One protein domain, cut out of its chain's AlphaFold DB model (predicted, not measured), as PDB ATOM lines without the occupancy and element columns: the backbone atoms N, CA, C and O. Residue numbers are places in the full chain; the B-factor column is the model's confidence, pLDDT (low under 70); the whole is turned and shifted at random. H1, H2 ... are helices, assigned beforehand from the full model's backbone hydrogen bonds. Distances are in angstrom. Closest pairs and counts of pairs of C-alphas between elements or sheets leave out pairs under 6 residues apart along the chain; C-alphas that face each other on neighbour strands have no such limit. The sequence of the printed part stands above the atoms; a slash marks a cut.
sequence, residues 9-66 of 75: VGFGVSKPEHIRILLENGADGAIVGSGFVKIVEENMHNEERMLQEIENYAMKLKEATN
ATOM      1  N   VAL A   9     149.457  97.895 260.895       96.25
ATOM      2  CA  VAL A   9     150.041  96.556 260.696       96.25
ATOM      3  C   VAL A   9     150.913  96.176 261.889       96.25
ATOM      4  O   VAL A   9     151.752  96.964 262.315       96.25
ATOM      5  N   GLY A  10     150.715  94.971 262.436       95.31
ATOM      6  CA  GLY A  10     151.356  94.550 263.692       95.31
ATOM      7  C   GLY A  10     152.199  93.277 263.652       95.31
ATOM      8  O   GLY A  10     152.876  92.971 264.630       95.31
ATOM      9  N   PHE A  11     152.188  92.519 262.554       94.38
ATOM     10  CA  PHE A  11     152.969  91.285 262.454       94.38
ATOM     11  C   PHE A  11     154.310  91.543 261.759       94.38
ATOM     12  O   PHE A  11     154.354  92.169 260.704       94.38
ATOM     13  N   GLY A  12     155.409  91.065 262.351       92.44
ATOM     14  CA  GLY A  12     156.750  91.180 261.766       92.44
ATOM     15  C   GLY A  12     157.374  92.584 261.803       92.44
ATOM     16  O   GLY A  12     158.362  92.828 261.112       92.44
ATOM     17  N   VAL A  13     156.848  93.519 262.599       96.19
ATOM     18  CA  VAL A  13     157.377  94.891 262.687       96.19
ATOM     19  C   VAL A  13     158.393  95.007 263.823       96.19
ATOM     20  O   VAL A  13     158.047  94.840 264.990       96.19
ATOM     21  N   SER A  14     159.652  95.299 263.495       95.06
ATOM     22  CA  SER A  14     160.726  95.447 264.494       95.06
ATOM     23  C   SER A  14     161.860  96.391 264.081       95.06
ATOM     24  O   SER A  14     162.846  96.539 264.799       95.06
ATOM     25  N   LYS A  15     161.765  97.016 262.905       96.31
ATOM     26  CA  LYS A  15     162.809  97.896 262.373       96.31
ATOM     27  C   LYS A  15     162.192  99.161 261.779       96.31
ATOM     28  O   LYS A  15     161.092  99.074 261.225       96.31
ATOM     29  N   PRO A  16     162.901 100.304 261.822       96.25
ATOM     30  CA  PRO A  16     162.506 101.527 261.122       96.25
ATOM     31  C   PRO A  16     162.126 101.286 259.654       96.25
ATOM     32  O   PRO A  16     161.143 101.830 259.164       96.25
ATOM     33  N   GLU A  17     162.855 100.418 258.955       95.94
ATOM     34  CA  GLU A  17     162.613 100.097 257.545       95.94
ATOM     35  C   GLU A  17     161.261  99.406 257.340       95.94
ATOM     36  O   GLU A  17     160.568  99.716 256.376       95.94
ATOM     37  N   HIS A  18     160.845  98.532 258.266       96.12
ATOM     38  CA  HIS A  18     159.523  97.903 258.200       96.12
ATOM     39  C   HIS A  18     158.430  98.973 258.308       96.12
ATOM     40  O   HIS A  18     157.484  98.953 257.532       96.12
ATOM     41  N   ILE A  19     158.582  99.944 259.216       96.12
ATOM     42  CA  ILE A  19     157.623 101.048 259.378       96.12
ATOM     43  C   ILE A  19     157.519 101.875 258.095       96.12
ATOM     44  O   ILE A  19     156.406 102.120 257.636       96.12
ATOM     45  N   ARG A  20     158.650 102.268 257.493       95.19
ATOM     46  CA  ARG A  20     158.650 103.050 256.243       95.19
ATOM     47  C   ARG A  20     157.900 102.320 255.133       95.19
ATOM     48  O   ARG A  20     156.982 102.892 254.560       95.19
ATOM     49  N   ILE A  21     158.220 101.042 254.917       94.31
ATOM     50  CA  ILE A  21     157.565 100.208 253.902       94.31
ATOM     51  C   ILE A  21     156.057 100.130 254.158       94.31
ATOM     52  O   ILE A  21     155.272 100.306 253.231       94.31
ATOM     53  N   LEU A  22     155.623  99.896 255.399       94.69
ATOM     54  CA  LEU A  22     154.197  99.799 255.725       94.69
ATOM     55  C   LEU A  22     153.443 101.099 255.420       94.69
ATOM     56  O   LEU A  22     152.368 101.052 254.824       94.69
ATOM     57  N   LEU A  23     154.019 102.246 255.788       93.62
ATOM     58  CA  LEU A  23     153.420 103.556 255.529       93.62
ATOM     59  C   LEU A  23     153.400 103.888 254.030       93.62
ATOM     60  O   LEU A  23     152.390 104.367 253.522       93.62
ATOM     61  N   GLU A  24     154.480 103.587 253.301       93.25
ATOM     62  CA  GLU A  24     154.553 103.740 251.838       93.25
ATOM     63  C   GLU A  24     153.521 102.866 251.109       93.25
ATOM     64  O   GLU A  24     152.995 103.264 250.072       93.25
ATOM     65  N   ASN A  25     153.178 101.706 251.676       92.81
ATOM     66  CA  ASN A  25     152.168 100.787 251.144       92.81
ATOM     67  C   ASN A  25     150.741 101.075 251.653       92.81
ATOM     68  O   ASN A  25     149.835 100.270 251.441       92.81
ATOM     69  N   GLY A  26     150.514 102.225 252.295       91.81
ATOM     70  CA  GLY A  26     149.174 102.717 252.624       91.81
ATOM     71  C   GLY A  26     148.645 102.330 254.005       91.81
ATOM     72  O   GLY A  26     147.468 102.574 254.279       91.81
ATOM     73  N   ALA A  27     149.475 101.769 254.888       94.75
ATOM     74  CA  ALA A  27     149.124 101.686 256.301       94.75
ATOM     75  C   ALA A  27     149.144 103.088 256.935       94.75
ATOM     76  O   ALA A  27     149.983 103.927 256.618       94.75
ATOM     77  N   ASP A  28     148.247 103.324 257.886       94.88
ATOM     78  CA  ASP A  28     148.194 104.554 258.680       94.88
ATOM     79  C   ASP A  28     149.071 104.467 259.938       94.88
ATOM     80  O   ASP A  28     149.341 105.473 260.596       94.88
ATOM     81  N   GLY A  29     149.521 103.259 260.288       94.75
ATOM     82  CA  GLY A  29     150.371 103.023 261.443       94.75
ATOM     83  C   GLY A  29     150.993 101.633 261.477       94.75
ATOM     84  O   GLY A  29     150.720 100.763 260.647       94.75
ATOM     85  N   ALA A  30     151.830 101.421 262.486       97.00
ATOM     86  CA  ALA A  30     152.477 100.149 262.751       97.00
ATOM     87  C   ALA A  30     152.434  99.836 264.252       97.00
ATOM     88  O   ALA A  30     152.514 100.743 265.081       97.00
ATOM     89  N   ILE A  31     152.315  98.555 264.593       97.31
ATOM     90  CA  ILE A  31     152.313  98.052 265.969       97.31
ATOM     91  C   ILE A  31     153.563  97.194 266.154       97.31
ATOM     92  O   ILE A  31     153.798  96.254 265.400       97.31
ATOM     93  N   VAL A  32     154.364  97.515 267.167       97.81
ATOM     94  CA  VAL A  32     155.589  96.784 267.506       97.81
ATOM     95  C   VAL A  32     155.413  96.188 268.893       97.81
ATOM     96  O   VAL A  32     155.239  96.923 269.855       97.81
ATOM     97  N   GLY A  33     155.445  94.858 268.989       96.50
ATOM     98  CA  GLY A  33     155.335  94.135 270.262       96.50
ATOM     99  C   GLY A  33     156.638  93.438 270.635       96.50
ATOM    100  O   GLY A  33     157.324  93.844 271.570       96.50
ATOM    101  N   SER A  34     157.013  92.418 269.858       96.75
ATOM    102  CA  SER A  34     158.154  91.538 270.159       96.75
ATOM    103  C   SER A  34     159.482  92.275 270.339       96.75
ATOM    104  O   SER A  34     160.289  91.861 271.161       96.75
ATOM    105  N   GLY A  35     159.701  93.388 269.631       96.50
ATOM    106  CA  GLY A  35     160.901  94.208 269.814       96.50
ATOM    107  C   GLY A  35     161.018  94.813 271.217       96.50
ATOM    108  O   GLY A  35     162.096  94.780 271.795       96.50
ATOM    109  N   PHE A  36     159.916  95.307 271.792       98.00
ATOM    110  CA  PHE A  36     159.926  95.848 273.155       98.00
ATOM    111  C   PHE A  36     160.042  94.742 274.204       98.00
ATOM    112  O   PHE A  36     160.821  94.878 275.142       98.00
ATOM    113  N   VAL A  37     159.320  93.631 274.020       97.94
ATOM    114  CA  VAL A  37     159.407  92.470 274.924       97.94
ATOM    115  C   VAL A  37     160.840  91.947 274.999       97.94
ATOM    116  O   VAL A  37     161.331  91.681 276.090       97.94
ATOM    117  N   LYS A  38     161.535  91.878 273.860       98.19
ATOM    118  CA  LYS A  38     162.929  91.444 273.802       98.19
ATOM    119  C   LYS A  38     163.874  92.361 274.590       98.19
ATOM    120  O   LYS A  38     164.731  91.859 275.303       98.19
ATOM    121  N   ILE A  39     163.697  93.684 274.514       98.31
ATOM    122  CA  ILE A  39     164.510  94.632 275.299       98.31
ATOM    123  C   ILE A  39     164.299  94.411 276.803       98.31
ATOM    124  O   ILE A  39     165.262  94.426 277.568       98.31
ATOM    125  N   VAL A  40     163.055  94.182 277.231       98.25
ATOM    126  CA  VAL A  40     162.741  93.875 278.636       98.25
ATOM    127  C   VAL A  40     163.403  92.564 279.070       98.25
ATOM    128  O   VAL A  40     164.034  92.516 280.123       98.25
ATOM    129  N   GLU A  41     163.304  91.519 278.246       98.38
ATOM    130  CA  GLU A  41     163.924  90.211 278.492       98.38
ATOM    131  C   GLU A  41     165.458  90.303 278.606       98.38
ATOM    132  O   GLU A  41     166.052  89.715 279.506       98.38
ATOM    133  N   GLU A  42     166.112  91.088 277.747       98.38
ATOM    134  CA  GLU A  42     167.574  91.246 277.739       98.38
ATOM    135  C   GLU A  42     168.103  92.101 278.908       98.38
ATOM    136  O   GLU A  42     169.290  92.031 279.235       98.38
ATOM    137  N   ASN A  43     167.239  92.876 279.576       98.31
ATOM    138  CA  ASN A  43     167.625  93.835 280.616       98.31
ATOM    139  C   ASN A  43     166.915  93.613 281.971       98.31
ATOM    140  O   ASN A  43     166.845  94.535 282.783       98.31
ATOM    141  N   MET A  44     166.447  92.392 282.272       97.56
ATOM    142  CA  MET A  44     165.668  92.073 283.490       97.56
ATOM    143  C   MET A  44     166.321  92.460 284.833       97.56
ATOM    144  O   MET A  44     165.633  92.535 285.850       97.56
ATOM    145  N   HIS A  45     167.637  92.681 284.866       98.12
ATOM    146  CA  HIS A  45     168.392  93.027 286.078       98.12
ATOM    147  C   HIS A  45     168.989  94.441 286.057       98.12
ATOM    148  O   HIS A  45     169.744  94.798 286.958       98.12
ATOM    149  N   ASN A  46     168.688  95.243 285.033       98.31
ATOM    150  CA  ASN A  46     169.173  96.614 284.916       98.31
ATOM    151  C   ASN A  46     168.064  97.517 284.366       98.31
ATOM    152  O   ASN A  46     167.943  97.718 283.157       98.31
ATOM    153  N   GLU A  47     167.250  98.050 285.277       98.19
ATOM    154  CA  GLU A  47     166.078  98.861 284.939       98.19
ATOM    155  C   GLU A  47     166.444 100.156 284.207       98.19
ATOM    156  O   GLU A  47     165.803 100.501 283.217       98.19
ATOM    157  N   GLU A  48     167.508 100.839 284.633       98.56
ATOM    158  CA  GLU A  48     167.970 102.072 283.987       98.56
ATOM    159  C   GLU A  48     168.329 101.820 282.518       98.56
ATOM    160  O   GLU A  48     167.858 102.523 281.619       98.56
ATOM    161  N   ARG A  49     169.095 100.755 282.257       98.50
ATOM    162  CA  ARG A  49     169.452 100.355 280.896       98.50
ATOM    163  C   ARG A  49     168.230  99.924 280.087       98.50
ATOM    164  O   ARG A  49     168.110 100.317 278.930       98.50
ATOM    165  N   MET A  50     167.319  99.156 280.684       98.69
ATOM    166  CA  MET A  50     166.073  98.734 280.038       98.69
ATOM    167  C   MET A  50     165.265  99.942 279.554       98.69
ATOM    168  O   MET A  50     164.861  99.987 278.391       98.69
ATOM    169  N   LEU A  51     165.051 100.934 280.423       98.69
ATOM    170  CA  LEU A  51     164.304 102.146 280.087       98.69
ATOM    171  C   LEU A  51     165.007 102.948 278.988       98.69
ATOM    172  O   LEU A  51     164.356 103.360 278.028       98.69
ATOM    173  N   GLN A  52     166.333 103.095 279.073       98.75
ATOM    174  CA  GLN A  52     167.123 103.784 278.054       98.75
ATOM    175  C   GLN A  52     167.042 103.083 276.687       98.75
ATOM    176  O   GLN A  52     166.919 103.736 275.647       98.75
ATOM    177  N   GLU A  53     167.100 101.751 276.650       98.69
ATOM    178  CA  GLU A  53     166.981 100.986 275.407       98.69
ATOM    179  C   GLU A  53     165.558 101.050 274.827       98.69
ATOM    180  O   GLU A  53     165.412 101.225 273.613       98.69
ATOM    181  N   ILE A  54     164.517 101.002 275.669       98.62
ATOM    182  CA  ILE A  54     163.117 101.200 275.255       98.62
ATOM    183  C   ILE A  54     162.931 102.584 274.627       98.62
ATOM    184  O   ILE A  54     162.359 102.682 273.539       98.62
ATOM    185  N   GLU A  55     163.418 103.640 275.281       98.62
ATOM    186  CA  GLU A  55     163.318 105.016 274.789       98.62
ATOM    187  C   GLU A  55     164.017 105.160 273.432       98.62
ATOM    188  O   GLU A  55     163.403 105.579 272.448       98.62
ATOM    189  N   ASN A  56     165.275 104.722 273.345       98.50
ATOM    190  CA  ASN A  56     166.058 104.761 272.111       98.50
ATOM    191  C   ASN A  56     165.384 103.997 270.967       98.50
ATOM    192  O   ASN A  56     165.393 104.443 269.816       98.50
ATOM    193  N   TYR A  57     164.809 102.834 271.262       98.38
ATOM    194  CA  TYR A  57     164.114 102.029 270.271       98.38
ATOM    195  C   TYR A  57     162.812 102.700 269.812       98.38
ATOM    196  O   TYR A  57     162.587 102.832 268.607       98.38
ATOM    197  N   ALA A  58     162.000 103.212 270.740       98.06
ATOM    198  CA  ALA A  58     160.777 103.945 270.426       98.06
ATOM    199  C   ALA A  58     161.054 105.198 269.579       98.06
ATOM    200  O   ALA A  58     160.354 105.425 268.589       98.06
ATOM    201  N   MET A  59     162.096 105.971 269.907       98.00
ATOM    202  CA  MET A  59     162.501 107.146 269.128       98.00
ATOM    203  C   MET A  59     162.872 106.774 267.688       98.00
ATOM    204  O   MET A  59     162.312 107.346 266.753       98.00
ATOM    205  N   LYS A  60     163.718 105.753 267.488       97.25
ATOM    206  CA  LYS A  60     164.102 105.272 266.145       97.25
ATOM    207  C   LYS A  60     162.896 104.833 265.314       97.25
ATOM    208  O   LYS A  60     162.806 105.134 264.122       97.25
ATOM    209  N   LEU A  61     161.954 104.118 265.930       97.12
ATOM    210  CA  LEU A  61     160.718 103.703 265.265       97.12
ATOM    211  C   LEU A  61     159.828 104.909 264.939       97.12
ATOM    212  O   LEU A  61     159.247 104.974 263.857       97.12
ATOM    213  N   LYS A  62     159.746 105.895 265.840       96.25
ATOM    214  CA  LYS A  62     158.955 107.108 265.632       96.25
ATOM    215  C   LYS A  62     159.512 107.973 264.508       96.25
ATOM    216  O   LYS A  62     158.732 108.458 263.687       96.25
ATOM    217  N   GLU A  63     160.825 108.141 264.426       96.12
ATOM    218  CA  GLU A  63     161.486 108.854 263.328       96.12
ATOM    219  C   GLU A  63     161.116 108.260 261.965       96.12
ATOM    220  O   GLU A  63     160.850 108.998 261.017       96.12
ATOM    221  N   ALA A  64     160.989 106.934 261.884       94.69
ATOM    222  CA  ALA A  64     160.562 106.238 260.675       94.69
ATOM    223  C   ALA A  64     159.119 106.559 260.240       94.69
ATOM    224  O   ALA A  64     158.780 106.349 259.079       94.69
ATOM    225  N   THR A  65     158.282 107.092 261.141       94.69
ATOM    226  CA  THR A  65     156.915 107.540 260.816       94.69
ATOM    227  C   THR A  65     156.860 108.939 260.202       94.69
ATOM    228  O   THR A  65     155.838 109.327 259.640       94.69
ATOM    229  N   ASN A  66     157.942 109.717 260.300       88.00
ATOM    230  CA  ASN A  66     157.990 111.084 259.794       88.00
ATOM    231  C   ASN A  66     158.330 111.084 258.294       88.00
ATOM    232  O   ASN A  66     159.452 111.361 257.878       88.00
TER     233      ASN A  66
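Overview. This is residues 9 to 66 of the 75 residues of a protein of Candidatus Bathyarchaeota archaeon (UniProt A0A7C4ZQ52). The long helix H3 makes a helical hairpin with the shorter H2, and at the far end of H3 the short helix H1 meets it end to end and carries the length onward. The 58 printed residues hold three named helices, H1, H2, H3 along the chain, and no named strand: all helix. The whole is elongated, 40 by 20 by 14 A, and only just compact, close to loose, with a radius of gyration of the C-alphas of 12.2 A.

Arrangement. H3, residues 47 to 63, touches H2, residues 34 to 42, with its residues 50 to 54 alone. The closest C-alphas, of Val 40 and Met 50, are 6.1 A apart. This hairpin runs opposite ways at a shallow tilt of 22 degrees. H1, residues 16 to 24, and H3 touch only at their ends, H3 with residues 60 to 63 alone; their closest C-alphas, of Pro 16 and Leu 61, are 5.0 A apart. They run the same way at a shallow tilt of 32 degrees, only just short of steep. H1 and H2 are apart. In H1, H2 and H3 every O i to N i+4 pair is within hydrogen-bond range.

Along the chain. H3 measures 24.2 A, from C-alpha 47 at (166.078, 98.861, 284.939) to C-alpha 63 at (161.486, 108.854, 263.328). H2 measures 12.1 A and H1 12.4 A, beginning at C-alpha 16 (162.506, 101.527, 261.122).

Size, cuts and confidence. The farthest C-alphas, of Gly 26 and His 45, are 39.8 A apart. The printed part has no cut. The link H2 to H3 is tight, H1 to H2 short. No printed residue is under 70 in pLDDT.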